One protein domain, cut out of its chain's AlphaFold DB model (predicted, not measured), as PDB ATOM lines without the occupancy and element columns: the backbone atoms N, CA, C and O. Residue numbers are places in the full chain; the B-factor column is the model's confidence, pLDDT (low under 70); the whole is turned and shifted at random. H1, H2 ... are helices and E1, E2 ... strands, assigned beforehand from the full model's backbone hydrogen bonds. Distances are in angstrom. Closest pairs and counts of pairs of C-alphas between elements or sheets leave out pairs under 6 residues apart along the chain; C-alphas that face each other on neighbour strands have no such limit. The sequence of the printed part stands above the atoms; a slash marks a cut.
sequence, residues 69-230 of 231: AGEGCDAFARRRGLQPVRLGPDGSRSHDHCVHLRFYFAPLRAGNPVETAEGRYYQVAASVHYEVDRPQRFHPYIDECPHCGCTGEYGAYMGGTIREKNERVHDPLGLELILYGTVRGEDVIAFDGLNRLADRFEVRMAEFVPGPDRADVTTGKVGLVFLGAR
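Overview. This is residues 69 to 230 of the 231 residues of an uncharacterized protein of Paenibacillus sp. UNC496MF (UniProt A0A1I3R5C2). A long, twisted antiparallel sheet, E1 E2 E4 E3, makes a wall, with E4 running much of its length; helix H3 packs on E4 and E2 near the middle of the domain, and the hairpin E5 E6 stands beside H3, meeting its residues 171 to 179, with E6 near E4. H2 packs on one end of H3 and H4 on the other. The printed part has 162 residues, with four named helices and six named strands in the order E1 E2 H1 E3 E4 H2 H3 H4 E5 E6, of mixed class. It is compact, with a radius of gyration of the C-alphas of 17.0 A and spans of 53 by 36 by 30 A.

Along the chain. Find C-alpha 75 at (-11.873, -100.846, 15.241), where E1, residues 75 to 82, begins and runs 20.8 A. Next come E2, residues 97 to 103, 20.0 A; H1, residues 105 to 108; E3, residues 114 to 116; and E4, residues 119 to 132, 39.7 A. After H2, residues 152 to 157, look for C-alpha 162 at (-34.620, -103.808, 8.447); there H3, residues 162 to 180, begins its 25.3 A, with a kink of 28 degrees near residue 169. H4 is residues 194 to 199, E5 residues 201 to 208, 22.4 A, and E6 residues 222 to 229, 23.5 A, ending at (-11.072, -92.326, 39.718).

Arrangement. Start at the hairpin E1 and E2, where N 79 and O 99 are 3.0 A apart. E2 pairs with E4 at N 100 and O 129, 2.8 A, and E4 with E3 at N 121 and O 114, 3.0 A. E2, H1 and E3 form a split strand-helix-strand unit, two strands running the same way with E4 between them, and its crossover is left-handed; H1 only grazes the sheet. H3 is on this sheet, only just at its level, with a height of 3.5 A; the C-alphas of Tyr 130 and Gly 174 are closest, 4.3 A. H2 and H3, a helical hairpin, touch through residues 164 to 169 of H3 alone, closest at C-alphas 157 and 165, 6.4 A. H3 and H4 touch, closest at C-alphas 179 and 194, 4.9 A. In the hairpin E5 and E6, N 206 and O 224 are 2.9 A apart. O i to N i+4 pairs within hydrogen-bond range are 13 of 15 in H3 and 0 of 2 in H2 and H4, whose O i to N i+3 pairs are 2 of 3 and 3 of 3; H1 is too short for an i+4 pair.

Size, cuts and confidence. The two C-alphas farthest apart are those of Pro 89 and Glu 115, 53.3 A. The printed part has no cut; the links E1 to E2, E4 to H2, H3 to H4 and E5 to E6 are long. The model's pLDDT is under 70 at residues 69 to 70, 84 to 92 and 134 to 140.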
ATOM      1  N   ALA A  69     -11.895-101.023   6.892       51.44
ATOM      2  CA  ALA A  69     -12.639 -99.871   6.367       51.44
ATOM      3  C   ALA A  69     -14.121-100.208   6.059       51.44
ATOM      4  O   ALA A  69     -14.776 -99.519   5.274       51.44
ATOM      5  N   GLY A  70     -14.653-101.296   6.626       63.06
ATOM      6  CA  GLY A  70     -16.071-101.615   6.557       63.06
ATOM      7  C   GLY A  70     -16.815-100.642   7.454       63.06
ATOM      8  O   GLY A  70     -16.509-100.536   8.637       63.06
ATOM      9  N   GLU A  71     -17.762 -99.905   6.878       73.56
ATOM     10  CA  GLU A  71     -18.618 -98.972   7.618       73.56
ATOM     11  C   GLU A  71     -17.875 -97.812   8.320       73.56
ATOM     12  O   GLU A  71     -18.376 -97.216   9.274       73.56
ATOM     13  N   GLY A  72     -16.660 -97.492   7.853       81.50
ATOM     14  CA  GLY A  72     -15.901 -96.313   8.286       81.50
ATOM     15  C   GLY A  72     -15.425 -96.325   9.744       81.50
ATOM     16  O   GLY A  72     -15.052 -95.273  10.255       81.50
ATOM     17  N   CYS A  73     -15.450 -97.476  10.418       88.31
ATOM     18  CA  CYS A  73     -14.975 -97.607  11.794       88.31
ATOM     19  C   CYS A  73     -13.449 -97.797  11.876       88.31
ATOM     20  O   CYS A  73     -12.812 -98.260  10.931       88.31
ATOM     21  N   ASP A  74     -12.866 -97.429  13.018       88.81
ATOM     22  CA  ASP A  74     -11.429 -97.559  13.303       88.81
ATOM     23  C   ASP A  74     -11.070 -98.911  13.932       88.81
ATOM     24  O   ASP A  74      -9.934 -99.372  13.815       88.81
ATOM     25  N   ALA A  75     -12.022 -99.531  14.630       87.69
ATOM     26  CA  ALA A  75     -11.873-100.846  15.241       87.69
ATOM     27  C   ALA A  75     -13.226-101.555  15.343       87.69
ATOM     28  O   ALA A  75     -14.277-100.912  15.448       87.69
ATOM     29  N   PHE A  76     -13.180-102.886  15.355       87.62
ATOM     30  CA  PHE A  76     -14.348-103.745  15.462       87.62
ATOM     31  C   PHE A  76     -14.143-104.780  16.560       87.62
ATOM     32  O   PHE A  76     -13.152-105.506  16.567       87.62
ATOM     33  N   ALA A  77     -15.124-104.914  17.442       87.81
ATOM     34  CA  ALA A  77     -15.124-105.959  18.449       87.81
ATOM     35  C   ALA A  77     -16.444-106.725  18.427       87.81
ATOM     36  O   ALA A  77     -17.501-106.179  18.097       87.81
ATOM     37  N   ARG A  78     -16.387-108.014  18.763       88.25
ATOM     38  CA  ARG A  78     -17.564-108.882  18.720       88.25
ATOM     39  C   ARG A  78     -17.553-109.918  19.826       88.25
ATOM     40  O   ARG A  78     -16.537-110.570  20.064       88.25
ATOM     41  N   ARG A  79     -18.740-110.180  20.381       88.94
ATOM     42  CA  ARG A  79     -19.028-111.410  21.128       88.94
ATOM     43  C   ARG A  79     -20.107-112.215  20.424       88.94
ATOM     44  O   ARG A  79     -21.169-111.689  20.116       88.94
ATOM     45  N   ARG A  80     -19.808-113.484  20.148       87.25
ATOM     46  CA  ARG A  80     -20.702-114.469  19.505       87.25
ATOM     47  C   ARG A  80     -21.324-115.398  20.542       87.25
ATOM     48  O   ARG A  80     -20.877-115.372  21.684       87.25
ATOM     49  N   GLY A  81     -22.276-116.247  20.162       83.25
ATOM     50  CA  GLY A  81     -22.842-117.262  21.062       83.25
ATOM     51  C   GLY A  81     -23.508-116.677  22.310       83.25
ATOM     52  O   GLY A  81     -23.384-117.240  23.397       83.25
ATOM     53  N   LEU A  82     -24.149-115.517  22.162       83.56
ATOM     54  CA  LEU A  82     -24.931-114.883  23.212       83.56
ATOM     55  C   LEU A  82     -26.310-115.529  23.303       83.56
ATOM     56  O   LEU A  82     -26.939-115.796  22.280       83.56
ATOM     57  N   GLN A  83     -26.761-115.678  24.552       76.00
ATOM     58  CA  GLN A  83     -28.013-116.295  24.993       76.00
ATOM     59  C   GLN A  83     -28.224-117.750  24.535       76.00
ATOM     60  O   GLN A  83     -28.081-118.085  23.362       76.00
ATOM     61  N   PRO A  84     -28.589-118.659  25.456       66.56
ATOM     62  CA  PRO A  84     -28.852-120.038  25.086       66.56
ATOM     63  C   PRO A  84     -30.121-120.128  24.232       66.56
ATOM     64  O   PRO A  84     -31.136-119.504  24.544       66.56
ATOM     65  N   VAL A  85     -30.100-120.981  23.206       64.19
ATOM     66  CA  VAL A  85     -31.323-121.425  22.523       64.19
ATOM     67  C   VAL A  85     -32.248-122.032  23.579       64.19
ATOM     68  O   VAL A  85     -31.915-123.046  24.203       64.19
ATOM     69  N   ARG A  86     -33.400-121.397  23.824       66.00
ATOM     70  CA  ARG A  86     -34.359-121.893  24.816       66.00
ATOM     71  C   ARG A  86     -34.913-123.229  24.328       66.00
ATOM     72  O   ARG A  86     -35.318-123.359  23.182       66.00
ATOM     73  N   LEU A  87     -34.962-124.236  25.195       53.50
ATOM     74  CA  LEU A  87     -35.659-125.492  24.906       53.50
ATOM     75  C   LEU A  87     -37.099-125.372  25.429       53.50
ATOM     76  O   LEU A  87     -37.301-125.040  26.593       53.50
ATOM     77  N   GLY A  88     -38.107-125.598  24.581       59.28
ATOM     78  CA  GLY A  88     -39.524-125.446  24.945       59.28
ATOM     79  C   GLY A  88     -40.409-124.989  23.775       59.28
ATOM     80  O   GLY A  88     -39.927-124.957  22.643       59.28
ATOM     81  N   PRO A  89     -41.684-124.620  24.020       58.84
ATOM     82  CA  PRO A  89     -42.633-124.213  22.973       58.84
ATOM     83  C   PRO A  89     -42.158-123.030  22.115       58.84
ATOM     84  O   PRO A  89     -42.423-122.999  20.918       58.84
ATOM     85  N   ASP A  90     -41.407-122.098  22.709       61.62
ATOM     86  CA  ASP A  90     -40.806-120.955  22.009       61.62
ATOM     87  C   ASP A  90     -39.379-121.230  21.510       61.62
ATOM     88  O   ASP A  90     -38.761-120.380  20.872       61.62
ATOM     89  N   GLY A  91     -38.843-122.427  21.754       64.19
ATOM     90  CA  GLY A  91     -37.472-122.773  21.390       64.19
ATOM     91  C   GLY A  91     -37.214-122.766  19.890       64.19
ATOM     92  O   GLY A  91     -36.159-122.315  19.449       64.19
ATOM     93  N   SER A  92     -38.216-123.147  19.091       67.88
ATOM     94  CA  SER A  92     -38.158-123.063  17.626       67.88
ATOM     95  C   SER A  92     -38.126-121.627  17.091       67.88
ATOM     96  O   SER A  92     -37.896-121.438  15.900       67.88
ATOM     97  N   ARG A  93     -38.407-120.630  17.941       73.81
ATOM     98  CA  ARG A  93     -38.369-119.199  17.604       73.81
ATOM     99  C   ARG A  93     -37.067-118.527  18.041       73.81
ATOM    100  O   ARG A  93     -36.811-117.401  17.635       73.81
ATOM    101  N   SER A  94     -36.265-119.198  18.869       75.44
ATOM    102  CA  SER A  94     -34.970-118.692  19.326       75.44
ATOM    103  C   SER A  94     -33.835-119.101  18.381       75.44
ATOM    104  O   SER A  94     -33.895-120.141  17.725       75.44
ATOM    105  N   HIS A  95     -32.797-118.273  18.315       80.75
ATOM    106  CA  HIS A  95     -31.571-118.505  17.551       80.75
ATOM    107  C   HIS A  95     -30.367-117.947  18.321       80.75
ATOM    108  O   HIS A  95     -30.537-117.283  19.342       80.75
ATOM    109  N   ASP A  96     -29.161-118.228  17.836       83.56
ATOM    110  CA  ASP A  96     -27.930-117.679  18.411       83.56
ATOM    111  C   ASP A  96     -27.834-116.173  18.133       83.56
ATOM    112  O   ASP A  96     -28.246-115.719  17.060       83.56
ATOM    113  N   HIS A  97     -27.242-115.419  19.061       89.12
ATOM    114  CA  HIS A  97     -27.050-113.975  18.926       89.12
ATOM    115  C   HIS A  97     -25.600-113.548  19.140       89.12
ATOM    116  O   HIS A  97     -24.777-114.263  19.720       89.12
ATOM    117  N   CYS A  98     -25.271-112.367  18.637       90.00
ATOM    118  CA  CYS A  98     -23.977-111.731  18.789       90.00
ATOM    119  C   CYS A  98     -24.148-110.234  19.025       90.00
ATOM    120  O   CYS A  98     -25.129-109.630  18.596       90.00
ATOM    121  N   VAL A  99     -23.161-109.633  19.680       92.44
ATOM    122  CA  VAL A  99     -23.046-108.181  19.798       92.44
ATOM    123  C   VAL A  99     -21.825-107.718  19.024       92.44
ATOM    124  O   VAL A  99     -20.756-108.328  19.109       92.44
ATOM    125  N   HIS A 100     -22.005-106.656  18.248       90.69
ATOM    126  CA  HIS A 100     -20.990-106.015  17.424       90.69
ATOM    127  C   HIS A 100     -20.772-104.589  17.908       90.69
ATOM    128  O   HIS A 100     -21.734-103.835  18.043       90.69
ATOM    129  N   LEU A 101     -19.513-104.219  18.130       92.62
ATOM    130  CA  LEU A 101     -19.093-102.858  18.437       92.62
ATOM    131  C   LEU A 101     -18.215-102.342  17.307       92.62
ATOM    132  O   LEU A 101     -17.261-103.003  16.901       92.62
ATOM    133  N   ARG A 102     -18.537-101.149  16.816       92.56
ATOM    134  CA  ARG A 102     -17.755-100.409  15.824       92.56
ATOM    135  C   ARG A 102     -17.312 -99.100  16.434       92.56
ATOM    136  O   ARG A 102     -18.161 -98.275  16.761       92.56
ATOM    137  N   PHE A 103     -16.012 -98.917  16.599       93.56
ATOM    138  CA  PHE A 103     -15.457 -97.743  17.261       93.56
ATOM    139  C   PHE A 103     -15.055 -96.653  16.269       93.56
ATOM    140  O   PHE A 103     -14.600 -96.953  15.167       93.56
ATOM    141  N   TYR A 104     -15.180 -95.393  16.689       93.94
ATOM    142  CA  TYR A 104     -14.915 -94.213  15.857       93.94
ATOM    143  C   TYR A 104     -13.944 -93.255  16.561       93.94
ATOM    144  O   TYR A 104     -14.314 -92.179  17.032       93.94
ATOM    145  N   PHE A 105     -12.681 -93.654  16.662       92.50
ATOM    146  CA  PHE A 105     -11.640 -92.887  17.335       92.50
ATOM    147  C   PHE A 105     -11.118 -91.712  16.508       92.50
ATOM    148  O   PHE A 105     -10.911 -90.624  17.055       92.50
ATOM    149  N   ALA A 106     -10.859 -91.928  15.215       92.25
ATOM    150  CA  ALA A 106     -10.220 -90.947  14.347       92.25
ATOM    151  C   ALA A 106     -11.077 -89.687  14.153       92.25
ATOM    152  O   ALA A 106     -10.516 -88.598  14.319       92.25
ATOM    153  N   PRO A 107     -12.406 -89.785  13.916       93.81
ATOM    154  CA  PRO A 107     -13.278 -88.610  13.853       93.81
ATOM    155  C   PRO A 107     -13.233 -87.749  15.120       93.81
ATOM    156  O   PRO A 107     -13.259 -86.524  15.060       93.81
ATOM    157  N   LEU A 108     -13.096 -88.386  16.284       95.69
ATOM    158  CA  LEU A 108     -13.114 -87.714  17.581       95.69
ATOM    159  C   LEU A 108     -11.756 -87.137  18.001       95.69
ATOM    160  O   LEU A 108     -11.676 -86.444  19.013       95.69
ATOM    161  N   ARG A 109     -10.667 -87.405  17.267       94.50
ATOM    162  CA  ARG A 109      -9.305 -87.055  17.704       94.50
ATOM    163  C   ARG A 109      -9.091 -85.553  17.888       94.50
ATOM    164  O   ARG A 109      -8.397 -85.165  18.820       94.50
ATOM    165  N   ALA A 110      -9.639 -84.725  17.000       93.25
ATOM    166  CA  ALA A 110      -9.443 -83.272  17.046       93.25
ATOM    167  C   ALA A 110     -10.267 -82.588  18.150       93.25
ATOM    168  O   ALA A 110      -9.863 -81.542  18.644       93.25
ATOM    169  N   GLY A 111     -11.400 -83.184  18.536       91.25
ATOM    170  CA  GLY A 111     -12.286 -82.684  19.591       91.25
ATOM    171  C   GLY A 111     -12.021 -83.300  20.965       91.25
ATOM    172  O   GLY A 111     -12.880 -83.210  21.831       91.25
ATOM    173  N   ASN A 112     -10.891 -83.987  21.144       95.81
ATOM    174  CA  ASN A 112     -10.511 -84.643  22.389       95.81
ATOM    175  C   ASN A 112      -9.282 -83.967  23.023       95.81
ATOM    176  O   ASN A 112      -8.312 -83.705  22.306       95.81
ATOM    177  N   PRO A 113      -9.245 -83.786  24.359       96.50
ATOM    178  CA  PRO A 113     -10.341 -84.014  25.310       96.50
ATOM    179  C   PRO A 113     -11.443 -82.945  25.197       96.50
ATOM    180  O   PRO A 113     -11.220 -81.882  24.621       96.50
ATOM    181  N   VAL A 114     -12.610 -83.230  25.775       95.00
ATOM    182  CA  VAL A 114     -13.696 -82.262  25.978       95.00
ATOM    183  C   VAL A 114     -13.629 -81.674  27.387       95.00
ATOM    184  O   VAL A 114     -13.306 -82.371  28.351       95.00
ATOM    185  N   GLU A 115     -13.926 -80.381  27.491       94.38
ATOM    186  CA  GLU A 115     -14.026 -79.646  28.754       94.38
ATOM    187  C   GLU A 115     -15.478 -79.648  29.230       94.38
ATOM    188  O   GLU A 115     -16.391 -79.445  28.430       94.38
ATOM    189  N   THR A 116     -15.683 -79.868  30.525       90.88
ATOM    190  CA  THR A 116     -17.006 -79.922  31.158       90.88
ATOM    191  C   THR A 116     -16.926 -79.264  32.537       90.88
ATOM    192  O   THR A 116     -15.833 -79.076  33.083       90.88
ATOM    193  N   ALA A 117     -18.065 -78.968  33.153       88.50
ATOM    194  CA  ALA A 117     -18.137 -78.414  34.501       88.50
ATOM    195  C   ALA A 117     -17.513 -79.342  35.559       88.50
ATOM    196  O   ALA A 117     -17.086 -78.876  36.616       88.50
ATOM    197  N   GLU A 118     -17.442 -80.643  35.275       88.56
ATOM    198  CA  GLU A 118     -16.909 -81.670  36.171       88.56
ATOM    199  C   GLU A 118     -15.491 -82.130  35.784       88.56
ATOM    200  O   GLU A 118     -15.014 -83.137  36.305       88.56
ATOM    201  N   GLY A 119     -14.818 -81.427  34.864       91.94
ATOM    202  CA  GLY A 119     -13.433 -81.696  34.474       91.94
ATOM    203  C   GLY A 119     -13.246 -82.046  33.000       91.94
ATOM    204  O   GLY A 119     -14.099 -81.767  32.152       91.94
ATOM    205  N   ARG A 120     -12.091 -82.649  32.700       95.88
ATOM    206  CA  ARG A 120     -11.640 -82.959  31.339       95.88
ATOM    207  C   ARG A 120     -11.808 -84.434  31.043       95.88
ATOM    208  O   ARG A 120     -11.327 -85.281  31.799       95.88
ATOM    209  N   TYR A 121     -12.452 -84.732  29.921       97.00
ATOM    210  CA  TYR A 121     -12.804 -86.096  29.551       97.00
ATOM    211  C   TYR A 121     -12.326 -86.436  28.145       97.00
ATOM    212  O   TYR A 121     -12.464 -85.654  27.206       97.00
ATOM    213  N   TYR A 122     -11.802 -87.645  27.984       98.31
ATOM    214  CA  TYR A 122     -11.612 -88.259  26.682       98.31
ATOM    215  C   TYR A 122     -12.880 -89.015  26.292       98.31
ATOM    216  O   TYR A 122     -13.306 -89.928  26.997       98.31
ATOM    217  N   GLN A 123     -13.468 -88.647  25.160       97.19
ATOM    218  CA  GLN A 123     -14.660 -89.279  24.611       97.19
ATOM    219  C   GLN A 123     -14.294 -90.409  23.649       97.19
ATOM    220  O   GLN A 123     -13.613 -90.189  22.644       97.19
ATOM    221  N   VAL A 124     -14.773 -91.613  23.962       97.25
ATOM    222  CA  VAL A 124     -14.646 -92.832  23.159       97.25
ATOM    223  C   VAL A 124     -16.044 -93.273  22.736       97.25
ATOM    224  O   VAL A 124     -16.887 -93.537  23.587       97.25
ATOM    225  N   ALA A 125     -16.295 -93.357  21.429       96.88
ATOM    226  CA  ALA A 125     -17.615 -93.685  20.896       96.88
ATOM    227  C   ALA A 125     -17.626 -95.002  20.119       96.88
ATOM    228  O   ALA A 125     -16.680 -95.315  19.384       96.88
ATOM    229  N   ALA A 126     -18.732 -95.735  20.243       95.44
ATOM    230  CA  ALA A 126     -19.001 -96.948  19.492       95.44
ATOM    231  C   ALA A 126     -20.459 -97.029  19.023       95.44
ATOM    232  O   ALA A 126     -21.377 -96.598  19.718       95.44
ATOM    233  N   SER A 127     -20.674 -97.633  17.857       94.88
ATOM    234  CA  SER A 127     -21.975 -98.193  17.492       94.88
ATOM    235  C   SER A 127     -22.033 -99.641  17.970       94.88
ATOM    236  O   SER A 127     -21.202-100.460  17.579       94.88
ATOM    237  N   VAL A 128     -22.997 -99.930  18.833       94.69
ATOM    238  CA  VAL A 128     -23.289-101.220  19.448       94.69
ATOM    239  C   VAL A 128     -24.540-101.790  18.805       94.69
ATOM    240  O   VAL A 128     -25.561-101.108  18.711       94.69
ATOM    241  N   HIS A 129     -24.474-103.051  18.395       92.56
ATOM    242  CA  HIS A 129     -25.567-103.718  17.708       92.56
ATOM    243  C   HIS A 129     -25.703-105.166  18.171       92.56
ATOM    244  O   HIS A 129     -24.741-105.925  18.065       92.56
ATOM    245  N   TYR A 130     -26.881-105.545  18.668       93.06
ATOM    246  CA  TYR A 130     -27.205-106.918  19.053       93.06
ATOM    247  C   TYR A 130     -28.075-107.588  17.990       93.06
ATOM    248  O   TYR A 130     -29.205-107.169  17.756       93.06
ATOM    249  N   GLU A 131     -27.557-108.628  17.344       87.69
ATOM    250  CA  GLU A 131     -28.213-109.275  16.207       87.69
ATOM    251  C   GLU A 131     -28.041-110.795  16.214       87.69
ATOM    252  O   GLU A 131     -27.401-111.370  17.093       87.69
ATOM    253  N   VAL A 132     -28.637-111.456  15.223       85.94
ATOM    254  CA  VAL A 132     -28.527-112.905  15.027       85.94
ATOM    255  C   VAL A 132     -27.099-113.294  14.635       85.94
ATOM    256  O   VAL A 132     -26.496-112.690  13.755       85.94
ATOM    257  N   ASP A 133     -26.577-114.364  15.231       79.94
ATOM    258  CA  ASP A 133     -25.192-114.815  15.074       79.94
ATOM    259  C   ASP A 133     -24.992-115.841  13.952       79.94
ATOM    260  O   ASP A 133     -24.522-116.958  14.195       79.94
ATOM    261  N   ARG A 134     -25.337-115.513  12.697       68.81
ATOM    262  CA  ARG A 134     -25.036-116.383  11.538       68.81
ATOM    263  C   ARG A 134     -24.653-115.570  10.282       68.81
ATOM    264  O   ARG A 134     -24.433-114.370  10.321       68.81
ATOM    265  N   PRO A 135     -24.379-116.213   9.141       61.22
ATOM    266  CA  PRO A 135     -24.361-115.537   7.844       61.22
ATOM    267  C   PRO A 135     -25.789-115.391   7.304       61.22
ATOM    268  O   PRO A 135     -26.615-116.262   7.561       61.22
ATOM    269  N   GLN A 136     -26.052-114.396   6.448       58.41
ATOM    270  CA  GLN A 136     -27.385-114.091   5.879       58.41
ATOM    271  C   GLN A 136     -28.169-115.299   5.344       58.41
ATOM    272  O   GLN A 136     -29.374-115.390   5.542       58.41
ATOM    273  N   ARG A 137     -27.493-116.278   4.730       54.62
ATOM    274  CA  ARG A 137     -28.123-117.512   4.213       54.62
ATOM    275  C   ARG A 137     -28.623-118.488   5.290       54.62
ATOM    276  O   ARG A 137     -29.388-119.392   4.983       54.62
ATOM    277  N   PHE A 138     -28.139-118.341   6.519       57.69
ATOM    278  CA  PHE A 138     -28.512-119.127   7.695       57.69
ATOM    279  C   PHE A 138     -29.114-118.237   8.787       57.69
ATOM    280  O   PHE A 138     -29.146-118.654   9.941       57.69
ATOM    281  N   HIS A 139     -29.548-117.020   8.436       63.44
ATOM    282  CA  HIS A 139     -30.274-116.108   9.311       63.44
ATOM    283  C   HIS A 139     -31.774-116.371   9.193       63.44
ATOM    284  O   HIS A 139     -32.415-115.786   8.316       63.44
ATOM    285  N   PRO A 140     -32.383-117.207  10.052       65.81
ATOM    286  CA  PRO A 140     -33.810-117.108  10.252       65.81
ATOM    287  C   PRO A 140     -34.035-115.805  11.021       65.81
ATOM    288  O   PRO A 140     -33.932-115.761  12.247       65.81
ATOM    289  N   TYR A 141     -34.265-114.716  10.293       71.19
ATOM    290  CA  TYR A 141     -34.806-113.516  10.907       71.19
ATOM    291  C   TYR A 141     -36.225-113.857  11.371       71.19
ATOM    292  O   TYR A 141     -37.107-114.088  10.545       71.19
ATOM    293  N   ILE A 142     -36.405-113.984  12.685       81.56
ATOM    294  CA  ILE A 142     -37.668-114.375  13.314       81.56
ATOM    295  C   ILE A 142     -38.126-113.174  14.134       81.56
ATOM    296  O   ILE A 142     -37.571-112.901  15.199       81.56
ATOM    297  N   ASP A 143     -39.124-112.451  13.626       84.75
ATOM    298  CA  ASP A 143     -39.697-111.288  14.313       84.75
ATOM    299  C   ASP A 143     -40.275-111.670  15.685       84.75
ATOM    300  O   ASP A 143     -40.312-110.851  16.596       84.75
ATOM    301  N   GLU A 144     -40.661-112.929  15.868       86.12
ATOM    302  CA  GLU A 144     -41.178-113.482  17.116       86.12
ATOM    303  C   GLU A 144     -40.088-113.996  18.070       86.12
ATOM    304  O   GLU A 144     -40.418-114.602  19.093       86.12
ATOM    305  N   CYS A 145     -38.799-113.793  17.767       87.25
ATOM    306  CA  CYS A 145     -37.722-114.175  18.677       87.25
ATOM    307  C   CYS A 145     -37.915-113.452  20.028       87.25
ATOM    308  O   CYS A 145     -38.048-112.222  20.055       87.25
ATOM    309  N   PRO A 146     -37.918-114.173  21.166       84.88
ATOM    310  CA  PRO A 146     -38.136-113.561  22.479       84.88
ATOM    311  C   PRO A 146     -36.981-112.648  22.917       84.88
ATOM    312  O   PRO A 146     -37.118-111.915  23.891       84.88
ATOM    313  N   HIS A 147     -35.855-112.695  22.203       87.44
ATOM    314  CA  HIS A 147     -34.620-112.007  22.543       87.44
ATOM    315  C   HIS A 147     -34.376-110.780  21.659       87.44
ATOM    316  O   HIS A 147     -34.454-109.660  22.158       87.44
ATOM    317  N   CYS A 148     -34.165-110.946  20.350       88.19
ATOM    318  CA  CYS A 148     -33.931-109.818  19.433       88.19
ATOM    319  C   CYS A 148     -35.140-109.430  18.567       88.19
ATOM    320  O   CYS A 148     -35.073-108.442  17.840       88.19
ATOM    321  N   GLY A 149     -36.226-110.209  18.601       88.25
ATOM    322  CA  GLY A 149     -37.384-110.000  17.732       88.25
ATOM    323  C   GLY A 149     -38.193-108.751  18.089       88.25
ATOM    324  O   GLY A 149     -37.994-108.123  19.130       88.25
ATOM    325  N   CYS A 150     -39.172-108.412  17.259       89.12
ATOM    326  CA  CYS A 150     -40.150-107.356  17.516       89.12
ATOM    327  C   CYS A 150     -41.238-107.838  18.499       89.12
ATOM    328  O   CYS A 150     -42.427-107.858  18.185       89.12
ATOM    329  N   THR A 151     -40.834-108.255  19.700       85.75
ATOM    330  CA  THR A 151     -41.722-108.775  20.752       85.75
ATOM    331  C   THR A 151     -41.779-107.845  21.968       85.75
ATOM    332  O   THR A 151     -40.898-107.000  22.174       85.75
ATOM    333  N   GLY A 152     -42.823-107.985  22.796       85.94
ATOM    334  CA  GLY A 152     -43.017-107.161  23.996       85.94
ATOM    335  C   GLY A 152     -43.155-105.671  23.661       85.94
ATOM    336  O   GLY A 152     -43.903-105.309  22.755       85.94
ATOM    337  N   GLU A 153     -42.408-104.812  24.361       84.94
ATOM    338  CA  GLU A 153     -42.400-103.355  24.130       84.94
ATOM    339  C   GLU A 153     -41.948-102.953  22.711       84.94
ATOM    340  O   GLU A 153     -42.402-101.942  22.179       84.94
ATOM    341  N   TYR A 154     -41.139-103.787  22.048       88.19
ATOM    342  CA  TYR A 154     -40.665-103.562  20.676       88.19
ATOM    343  C   TYR A 154     -41.663-104.030  19.604       88.19
ATOM    344  O   TYR A 154     -41.398-103.886  18.410       88.19
ATOM    345  N   GLY A 155     -42.829-104.558  19.996       87.75
ATOM    346  CA  GLY A 155     -43.883-104.977  19.063       87.75
ATOM    347  C   GLY A 155     -44.391-103.850  18.159       87.75
ATOM    348  O   GLY A 155     -44.852-104.112  17.049       87.75
ATOM    349  N   ALA A 156     -44.227-102.594  18.586       86.81
ATOM    350  CA  ALA A 156     -44.550-101.409  17.792       86.81
ATOM    351  C   ALA A 156     -43.718-101.273  16.499       86.81
ATOM    352  O   ALA A 156     -44.082-100.483  15.630       86.81
ATOM    353  N   TYR A 157     -42.623-102.029  16.357       84.31
ATOM    354  CA  TYR A 157     -41.722-101.975  15.199       84.31
ATOM    355  C   TYR A 157     -41.921-103.131  14.204       84.31
ATOM    356  O   TYR A 157     -41.170-103.259  13.231       84.31
ATOM    357  N   MET A 158     -42.949-103.967  14.402       86.19
ATOM    358  CA  MET A 158     -43.314-105.004  13.433       86.19
ATOM    359  C   MET A 158     -43.712-104.406  12.077       86.19
ATOM    360  O   MET A 158     -44.418-103.404  12.000       86.19
ATOM    361  N   GLY A 159     -43.267-105.047  10.990       80.88
ATOM    362  CA  GLY A 159     -43.544-104.608   9.615       80.88
ATOM    363  C   GLY A 159     -42.711-103.414   9.121       80.88
ATOM    364  O   GLY A 159     -42.865-103.025   7.964       80.88
ATOM    365  N   GLY A 160     -41.824-102.860   9.956       82.38
ATOM    366  CA  GLY A 160     -40.861-101.830   9.555       82.38
ATOM    367  C   GLY A 160     -39.734-102.360   8.663       82.38
ATOM    368  O   GLY A 160     -39.563-103.569   8.467       82.38
ATOM    369  N   THR A 161     -38.927-101.444   8.132       87.19
ATOM    370  CA  THR A 161     -37.720-101.788   7.373       87.19
ATOM    371  C   THR A 161     -36.660-102.424   8.277       87.19
ATOM    372  O   THR A 161     -36.605-102.163   9.475       87.19
ATOM    373  N   ILE A 162     -35.755-103.224   7.702       82.50
ATOM    374  CA  ILE A 162     -34.620-103.808   8.447       82.50
ATOM    375  C   ILE A 162     -33.806-102.714   9.152       82.50
ATOM    376  O   ILE A 162     -33.366-102.895  10.281       82.50
ATOM    377  N   ARG A 163     -33.642-101.558   8.499       85.50
ATOM    378  CA  ARG A 163     -32.934-100.410   9.067       85.50
ATOM    379  C   ARG A 163     -33.611 -99.896  10.335       85.50
ATOM    380  O   ARG A 163     -32.946 -99.779  11.357       85.50
ATOM    381  N   GLU A 164     -34.917 -99.653  10.286       87.19
ATOM    382  CA  GLU A 164     -35.669 -99.177  11.453       87.19
ATOM    383  C   GLU A 164     -35.634-100.194  12.594       87.19
ATOM    384  O   GLU A 164     -35.477 -99.814  13.750       87.19
ATOM    385  N   LYS A 165     -35.732-101.491  12.284       88.50
ATOM    386  CA  LYS A 165     -35.619-102.547  13.297       88.50
ATOM    387  C   LYS A 165     -34.226-102.574  13.930       88.50
ATOM    388  O   LYS A 165     -34.112-102.707  15.144       88.50
ATOM    389  N   ASN A 166     -33.175-102.368  13.140       89.12
ATOM    390  CA  ASN A 166     -31.820-102.261  13.669       89.12
ATOM    391  C   ASN A 166     -31.686-101.067  14.624       89.12
ATOM    392  O   ASN A 166     -31.246-101.239  15.756       89.12
ATOM    393  N   GLU A 167     -32.122 -99.884  14.194       90.06
ATOM    394  CA  GLU A 167     -32.006 -98.635  14.959       90.06
ATOM    395  C   GLU A 167     -32.890 -98.620  16.221       90.06
ATOM    396  O   GLU A 167     -32.520 -98.006  17.221       90.06
ATOM    397  N   ARG A 168     -34.056 -99.284  16.193       89.62
ATOM    398  CA  ARG A 168     -35.071 -99.207  17.261       89.62
ATOM    399  C   ARG A 168     -35.208-100.458  18.122       89.62
ATOM    400  O   ARG A 168     -35.864-100.382  19.155       89.62
ATOM    401  N   VAL A 169     -34.622-101.584  17.718       91.81
ATOM    402  CA  VAL A 169     -34.653-102.848  18.473       91.81
ATOM    403  C   VAL A 169     -33.233-103.302  18.790       91.81
ATOM    404  O   VAL A 169     -32.835-103.323  19.948       91.81
ATOM    405  N   HIS A 170     -32.438-103.620  17.773       93.50
ATOM    406  CA  HIS A 170     -31.136-104.266  17.965       93.50
ATOM    407  C   HIS A 170     -30.081-103.353  18.605       93.50
ATOM    408  O   HIS A 170     -29.285-103.805  19.425       93.50
ATOM    409  N   ASP A 171     -30.060-102.074  18.234       94.94
ATOM    410  CA  ASP A 171     -29.159-101.082  18.816       94.94
ATOM    411  C   ASP A 171     -29.472-100.856  20.313       94.94
ATOM    412  O   ASP A 171     -28.555-101.003  21.124       94.94
ATOM    413  N   PRO A 172     -30.733-100.587  20.731       95.19
ATOM    414  CA  PRO A 172     -31.095-100.530  22.150       95.19
ATOM    415  C   PRO A 172     -30.786-101.804  22.939       95.19
ATOM    416  O   PRO A 172     -30.293-101.701  24.059       95.19
ATOM    417  N   LEU A 173     -31.037-102.990  22.373       95.44
ATOM    418  CA  LEU A 173     -30.714-104.259  23.039       95.44
ATOM    419  C   LEU A 173     -29.200-104.463  23.178       95.44
ATOM    420  O   LEU A 173     -28.733-104.948  24.204       95.44
ATOM    421  N   GLY A 174     -28.420-104.065  22.171       95.81
ATOM    422  CA  GLY A 174     -26.961-104.071  22.258       95.81
ATOM    423  C   GLY A 174     -26.448-103.116  23.323       95.81
ATOM    424  O   GLY A 174     -25.543-103.465  24.077       95.81
ATOM    425  N   LEU A 175     -27.053-101.934  23.423       96.88
ATOM    426  CA  LEU A 175     -26.711-100.964  24.448       96.88
ATOM    427  C   LEU A 175     -27.038-101.484  25.854       96.88
ATOM    428  O   LEU A 175     -26.179-101.416  26.727       96.88
ATOM    429  N   GLU A 176     -28.230-102.047  26.058       96.94
ATOM    430  CA  GLU A 176     -28.617-102.678  27.326       96.94
ATOM    431  C   GLU A 176     -27.599-103.752  27.739       96.94
ATOM    432  O   GLU A 176     -27.107-103.746  28.870       96.94
ATOM    433  N   LEU A 177     -27.208-104.606  26.791       96.12
ATOM    434  CA  LEU A 177     -26.227-105.656  27.022       96.12
ATOM    435  C   LEU A 177     -24.872-105.089  27.449       96.12
ATOM    436  O   LEU A 177     -24.297-105.560  28.427       96.12
ATOM    437  N   ILE A 178     -24.356-104.073  26.753       96.69
ATOM    438  CA  ILE A 178     -23.049-103.495  27.090       96.69
ATOM    439  C   ILE A 178     -23.086-102.728  28.410       96.69
ATOM    440  O   ILE A 178     -22.128-102.792  29.179       96.69
ATOM    441  N   LEU A 179     -24.172-102.020  28.709       96.69
ATOM    442  CA  LEU A 179     -24.277-101.251  29.945       96.69
ATOM    443  C   LEU A 179     -24.504-102.149  31.165       96.69
ATOM    444  O   LEU A 179     -23.893-101.912  32.208       96.69
ATOM    445  N   TYR A 180     -25.344-103.177  31.042       96.12
ATOM    446  CA  TYR A 180     -25.882-103.905  32.196       96.12
ATOM    447  C   TYR A 180     -25.620-105.411  32.196       96.12
ATOM    448  O   TYR A 180     -25.817-106.043  33.232       96.12
ATOM    449  N   GLY A 181     -25.162-105.985  31.083       94.62
ATOM    450  CA  GLY A 181     -25.039-107.435  30.923       94.62
ATOM    451  C   GLY A 181     -26.386-108.125  30.691       94.62
ATOM    452  O   GLY A 181     -26.486-109.343  30.829       94.62
ATOM    453  N   THR A 182     -27.431-107.361  30.352       94.31
ATOM    454  CA  THR A 182     -28.799-107.865  30.204       94.31
ATOM    455  C   THR A 182     -29.357-107.626  28.808       94.31
ATOM    456  O   THR A 182     -28.953-106.712  28.097       94.31
ATOM    457  N   VAL A 183     -30.321-108.450  28.413       92.75
ATOM    458  CA  VAL A 183     -31.154-108.226  27.224       92.75
ATOM    459  C   VAL A 183     -32.599-108.420  27.655       92.75
ATOM    460  O   VAL A 183     -32.964-109.507  28.111       92.75
ATOM    461  N   ARG A 184     -33.428-107.379  27.507       90.88
ATOM    462  CA  ARG A 184     -34.824-107.346  27.986       90.88
ATOM    463  C   ARG A 184     -34.941-107.605  29.494       90.88
ATOM    464  O   ARG A 184     -35.897-108.229  29.951       90.88
ATOM    465  N   GLY A 185     -33.960-107.137  30.259       91.44
ATOM    466  CA  GLY A 185     -33.872-107.289  31.709       91.44
ATOM    467  C   GLY A 185     -33.436-108.676  32.185       91.44
ATOM    468  O   GLY A 185     -33.423-108.914  33.392       91.44
ATOM    469  N   GLU A 186     -33.088-109.591  31.278       89.88
ATOM    470  CA  GLU A 186     -32.559-110.911  31.625       89.88
ATOM    471  C   GLU A 186     -31.033-110.938  31.507       89.88
ATOM    472  O   GLU A 186     -30.485-110.543  30.476       89.88
ATOM    473  N   ASP A 187     -30.356-111.449  32.540       91.25
ATOM    474  CA  ASP A 187     -28.899-111.609  32.559       91.25
ATOM    475  C   ASP A 187     -28.411-112.519  31.421       91.25
ATOM    476  O   ASP A 187     -28.939-113.615  31.185       91.25
ATOM    477  N   VAL A 188     -27.338-112.097  30.753       89.88
ATOM    478  CA  VAL A 188     -26.617-112.917  29.782       89.88
ATOM    479  C   VAL A 188     -25.445-113.606  30.478       89.88
ATOM    480  O   VAL A 188     -24.590-112.984  31.098       89.88
ATOM    481  N   ILE A 189     -25.409-114.937  30.388       86.00
ATOM    482  CA  ILE A 189     -24.392-115.759  31.058       86.00
ATOM    483  C   ILE A 189     -22.991-115.384  30.563       86.00
ATOM    484  O   ILE A 189     -22.758-115.332  29.356       86.00
ATOM    485  N   ALA A 190     -22.060-115.227  31.511       85.56
ATOM    486  CA  ALA A 190     -20.655-114.898  31.255       85.56
ATOM    487  C   ALA A 190     -20.470-113.602  30.444       85.56
ATOM    488  O   ALA A 190     -19.536-113.490  29.654       85.56
ATOM    489  N   PHE A 191     -21.377-112.643  30.638       91.19
ATOM    490  CA  PHE A 191     -21.297-111.315  30.059       91.19
ATOM    491  C   PHE A 191     -21.626-110.287  31.140       91.19
ATOM    492  O   PHE A 191     -22.786-110.084  31.497       91.19
ATOM    493  N   ASP A 192     -20.598-109.642  31.672       91.12
ATOM    494  CA  ASP A 192     -20.757-108.534  32.599       91.12
ATOM    495  C   ASP A 192     -20.917-107.220  31.821       91.12
ATOM    496  O   ASP A 192     -20.231-106.965  30.829       91.12
ATOM    497  N   GLY A 193     -21.842-106.371  32.268       93.44
ATOM    498  CA  GLY A 193     -21.981-105.015  31.747       93.44
ATOM    499  C   GLY A 193     -20.935-104.059  32.320       93.44
ATOM    500  O   GLY A 193     -20.306-104.317  33.350       93.44
ATOM    501  N   LEU A 194     -20.799-102.890  31.693       94.88
ATOM    502  CA  LEU A 194     -19.954-101.796  32.180       94.88
ATOM    503  C   LEU A 194     -20.365-101.308  33.578       94.88
ATOM    504  O   LEU A 194     -19.533-100.777  34.312       94.88
ATOM    505  N   ASN A 195     -21.609-101.543  33.999       93.88
ATOM    506  CA  ASN A 195     -22.062-101.314  35.369       93.88
ATOM    507  C   ASN A 195     -21.193-102.016  36.432       93.88
ATOM    508  O   ASN A 195     -21.074-101.505  37.547       93.88
ATOM    509  N   ARG A 196     -20.556-103.149  36.107       93.25
ATOM    510  CA  ARG A 196     -19.659-103.882  37.020       93.25
ATOM    511  C   ARG A 196     -18.329-103.178  37.265       93.25
ATOM    512  O   ARG A 196     -17.668-103.441  38.268       93.25
ATOM    513  N   LEU A 197     -17.956-102.218  36.420       94.31
ATOM    514  CA  LEU A 197     -16.761-101.402  36.630       94.31
ATOM    515  C   LEU A 197     -16.856-100.518  37.880       94.31
ATOM    516  O   LEU A 197     -15.825-100.047  38.361       94.31
ATOM    517  N   ALA A 198     -18.056-100.343  38.448       93.19
ATOM    518  CA  ALA A 198     -18.293 -99.583  39.673       93.19
ATOM    519  C   ALA A 198     -17.542-100.130  40.898       93.19
ATOM    520  O   ALA A 198     -17.424 -99.425  41.898       93.19
ATOM    521  N   ASP A 199     -17.008-101.354  40.843       89.69
ATOM    522  CA  ASP A 199     -16.130-101.898  41.887       89.69
ATOM    523  C   ASP A 199     -14.720-101.284  41.842       89.69
ATOM    524  O   ASP A 199     -14.048-101.179  42.870       89.69
ATOM    525  N   ARG A 200     -14.282-100.800  40.676       92.94
ATOM    526  CA  ARG A 200     -12.910-100.322  40.425       92.94
ATOM    527  C   ARG A 200     -12.829 -98.829  40.121       92.94
ATOM    528  O   ARG A 200     -11.808 -98.210  40.405       92.94
ATOM    529  N   PHE A 201     -13.891 -98.264  39.567       96.12
ATOM    530  CA  PHE A 201     -13.956 -96.883  39.107       96.12
ATOM    531  C   PHE A 201     -15.163 -96.176  39.716       96.12
ATOM    532  O   PHE A 201     -16.126 -96.815  40.146       96.12
ATOM    533  N   GLU A 202     -15.133 -94.847  39.717       95.00
ATOM    534  CA  GLU A 202     -16.381 -94.098  39.775       95.00
ATOM    535  C   GLU A 202     -17.096 -94.291  38.434       95.00
ATOM    536  O   GLU A 202     -16.560 -93.919  37.389       95.00
ATOM    537  N   VAL A 203     -18.287 -94.895  38.468       94.38
ATOM    538  CA  VAL A 203     -19.099 -95.146  37.276       94.38
ATOM    539  C   VAL A 203     -20.437 -94.438  37.403       94.38
ATOM    540  O   VAL A 203     -21.198 -94.695  38.338       94.38
ATOM    541  N   ARG A 204     -20.750 -93.582  36.431       93.56
ATOM    542  CA  ARG A 204     -22.088 -93.002  36.249       93.56
ATOM    543  C   ARG A 204     -22.580 -93.340  34.850       93.56
ATOM    544  O   ARG A 204     -21.804 -93.288  33.904       93.56
ATOM    545  N   MET A 205     -23.850 -93.712  34.714       93.69
ATOM    546  CA  MET A 205     -24.431 -94.061  33.416       93.69
ATOM    547  C   MET A 205     -25.782 -93.393  33.212       93.69
ATOM    548  O   MET A 205     -26.599 -93.361  34.134       93.69
ATOM    549  N   ALA A 206     -26.009 -92.895  32.002       92.38
ATOM    550  CA  ALA A 206     -27.291 -92.373  31.547       92.38
ATOM    551  C   ALA A 206     -27.684 -93.042  30.235       92.38
ATOM    552  O   ALA A 206     -26.836 -93.303  29.385       92.38
ATOM    553  N   GLU A 207     -28.983 -93.235  30.047       92.75
ATOM    554  CA  GLU A 207     -29.575 -93.593  28.766       92.75
ATOM    555  C   GLU A 207     -30.612 -92.542  28.390       92.75
ATOM    556  O   GLU A 207     -31.352 -92.054  29.247       92.75
ATOM    557  N   PHE A 208     -30.706 -92.211  27.108       90.94
ATOM    558  CA  PHE A 208     -31.755 -91.328  26.611       90.94
ATOM    559  C   PHE A 208     -32.112 -91.642  25.163       90.94
ATOM    560  O   PHE A 208     -31.336 -92.224  24.405       90.94
ATOM    561  N   VAL A 209     -33.318 -91.233  24.780       89.94
ATOM    562  CA  VAL A 209     -33.755 -91.216  23.385       89.94
ATOM    563  C   VAL A 209     -33.382 -89.851  22.806       89.94
ATOM    564  O   VAL A 209     -33.737 -88.837  23.416       89.94
ATOM    565  N   PRO A 210     -32.665 -89.785  21.671       86.88
ATOM    566  CA  PRO A 210     -32.354 -88.518  21.018       86.88
ATOM    567  C   PRO A 210     -33.619 -87.700  20.737       86.88
ATOM    568  O   PRO A 210     -34.643 -88.233  20.307       86.88
ATOM    569  N   GLY A 211     -33.556 -86.394  21.004       82.44
ATOM    570  CA  GLY A 211     -34.674 -85.485  20.763       82.44
ATOM    571  C   GLY A 211     -34.984 -85.311  19.267       82.44
ATOM    572  O   GLY A 211     -34.121 -85.564  18.425       82.44
ATOM    573  N   PRO A 212     -36.186 -84.821  18.915       80.19
ATOM    574  CA  PRO A 212     -36.608 -84.650  17.521       80.19
ATOM    575  C   PRO A 212     -35.714 -83.691  16.716       80.19
ATOM    576  O   PRO A 212     -35.631 -83.813  15.497       80.19
ATOM    577  N   ASP A 213     -35.011 -82.777  17.390       83.56
ATOM    578  CA  ASP A 213     -34.100 -81.810  16.766       83.56
ATOM    579  C   ASP A 213     -32.728 -82.416  16.394       83.56
ATOM    580  O   ASP A 213     -31.921 -81.768  15.729       83.56
ATOM    581  N   ARG A 214     -32.457 -83.672  16.782       86.81
ATOM    582  CA  ARG A 214     -31.228 -84.425  16.473       86.81
ATOM    583  C   ARG A 214     -31.455 -85.452  15.366       86.81
ATOM    584  O   ARG A 214     -31.168 -86.635  15.524       86.81
ATOM    585  N   ALA A 215     -31.958 -84.994  14.219       84.62
ATOM    586  CA  ALA A 215     -32.193 -85.848  13.048       84.62
ATOM    587  C   ALA A 215     -30.912 -86.522  12.503       84.62
ATOM    588  O   ALA A 215     -30.992 -87.488  11.746       84.62
ATOM    589  N   ASP A 216     -29.737 -86.018  12.886       88.00
ATOM    590  CA  ASP A 216     -28.420 -86.588  12.604       88.00
ATOM    591  C   ASP A 216     -28.084 -87.822  13.465       88.00
ATOM    592  O   ASP A 216     -27.205 -88.605  13.099       88.00
ATOM    593  N   VAL A 217     -28.780 -88.023  14.588       89.31
ATOM    594  CA  VAL A 217     -28.607 -89.170  15.486       89.31
ATOM    595  C   VAL A 217     -29.618 -90.249  15.110       89.31
ATOM    596  O   VAL A 217     -30.755 -90.266  15.567       89.31
ATOM    597  N   THR A 218     -29.195 -91.171  14.249       86.06
ATOM    598  CA  THR A 218     -30.077 -92.182  13.641       86.06
ATOM    599  C   THR A 218     -30.389 -93.388  14.531       86.06
ATOM    600  O   THR A 218     -31.142 -94.265  14.124       86.06
ATOM    601  N   THR A 219     -29.833 -93.460  15.739       88.06
ATOM    602  CA  THR A 219     -30.069 -94.563  16.680       88.06
ATOM    603  C   THR A 219     -31.227 -94.254  17.635       88.06
ATOM    604  O   THR A 219     -31.418 -93.111  18.047       88.06
ATOM    605  N   GLY A 220     -32.015 -95.267  18.004       87.12
ATOM    606  CA  GLY A 220     -33.208 -95.092  18.837       87.12
ATOM    607  C   GLY A 220     -32.923 -94.833  20.319       87.12
ATOM    608  O   GLY A 220     -33.817 -94.397  21.042       87.12
ATOM    609  N   LYS A 221     -31.700 -95.100  20.784       92.81
ATOM    610  CA  LYS A 221     -31.285 -94.901  22.175       92.81
ATOM    611  C   LYS A 221     -29.776 -94.687  22.240       92.81
ATOM    612  O   LYS A 221     -29.043 -95.375  21.542       92.81
ATOM    613  N   VAL A 222     -29.326 -93.776  23.096       95.44
ATOM    614  CA  VAL A 222     -27.908 -93.524  23.380       95.44
ATOM    615  C   VAL A 222     -27.619 -93.806  24.849       95.44
ATOM    616  O   VAL A 222     -28.420 -93.454  25.713       95.44
ATOM    617  N   GLY A 223     -26.466 -94.411  25.121       96.00
ATOM    618  CA  GLY A 223     -25.922 -94.602  26.458       96.00
ATOM    619  C   GLY A 223     -24.629 -93.823  26.641       96.00
ATOM    620  O   GLY A 223     -23.725 -93.885  25.804       96.00
ATOM    621  N   LEU A 224     -24.551 -93.108  27.754       95.75
ATOM    622  CA  LEU A 224     -23.367 -92.406  28.222       95.75
ATOM    623  C   LEU A 224     -22.827 -93.106  29.465       95.75
ATOM    624  O   LEU A 224     -23.580 -93.364  30.403       95.75
ATOM    625  N   VAL A 225     -21.525 -93.367  29.487       96.12
ATOM    626  CA  VAL A 225     -20.801 -93.972  30.605       96.12
ATOM    627  C   VAL A 225     -19.669 -93.051  31.014       96.12
ATOM    628  O   VAL A 225     -18.854 -92.652  30.192       96.12
ATOM    629  N   PHE A 226     -19.588 -92.757  32.297       94.94
ATOM    630  CA  PHE A 226     -18.551 -91.936  32.897       94.94
ATOM    631  C   PHE A 226     -17.624 -92.826  33.675       94.94
ATOM    632  O   PHE A 226     -18.096 -93.601  34.504       94.94
ATOM    633  N   LEU A 227     -16.330 -92.686  33.419       95.88
ATOM    634  CA  LEU A 227     -15.289 -93.374  34.160       95.88
ATOM    635  C   LEU A 227     -14.406 -92.331  34.843       95.88
ATOM    636  O   LEU A 227     -13.690 -91.578  34.182       95.88
ATOM    637  N   GLY A 228     -14.471 -92.302  36.172       95.38
ATOM    638  CA  GLY A 228     -13.641 -91.478  37.045       95.38
ATOM    639  C   GLY A 228     -12.797 -92.320  38.001       95.38
ATOM    640  O   GLY A 228     -13.012 -93.525  38.174       95.38
ATOM    641  N   ALA A 229     -11.809 -91.687  38.635       92.56
ATOM    642  CA  ALA A 229     -11.072 -92.326  39.718       92.56
ATOM    643  C   ALA A 229     -11.998 -92.544  40.919       92.56
ATOM    644  O   ALA A 229     -12.732 -91.645  41.314       92.56
ATOM    645  N   ARG A 230     -11.954 -93.738  41.511       86.44
ATOM    646  CA  ARG A 230     -12.675 -94.006  42.755       86.44
ATOM    647  C   ARG A 230     -11.972 -93.270  43.902       86.44
ATOM    648  O   ARG A 230     -10.773 -93.470  44.093       86.44
TER     649      ARG A 230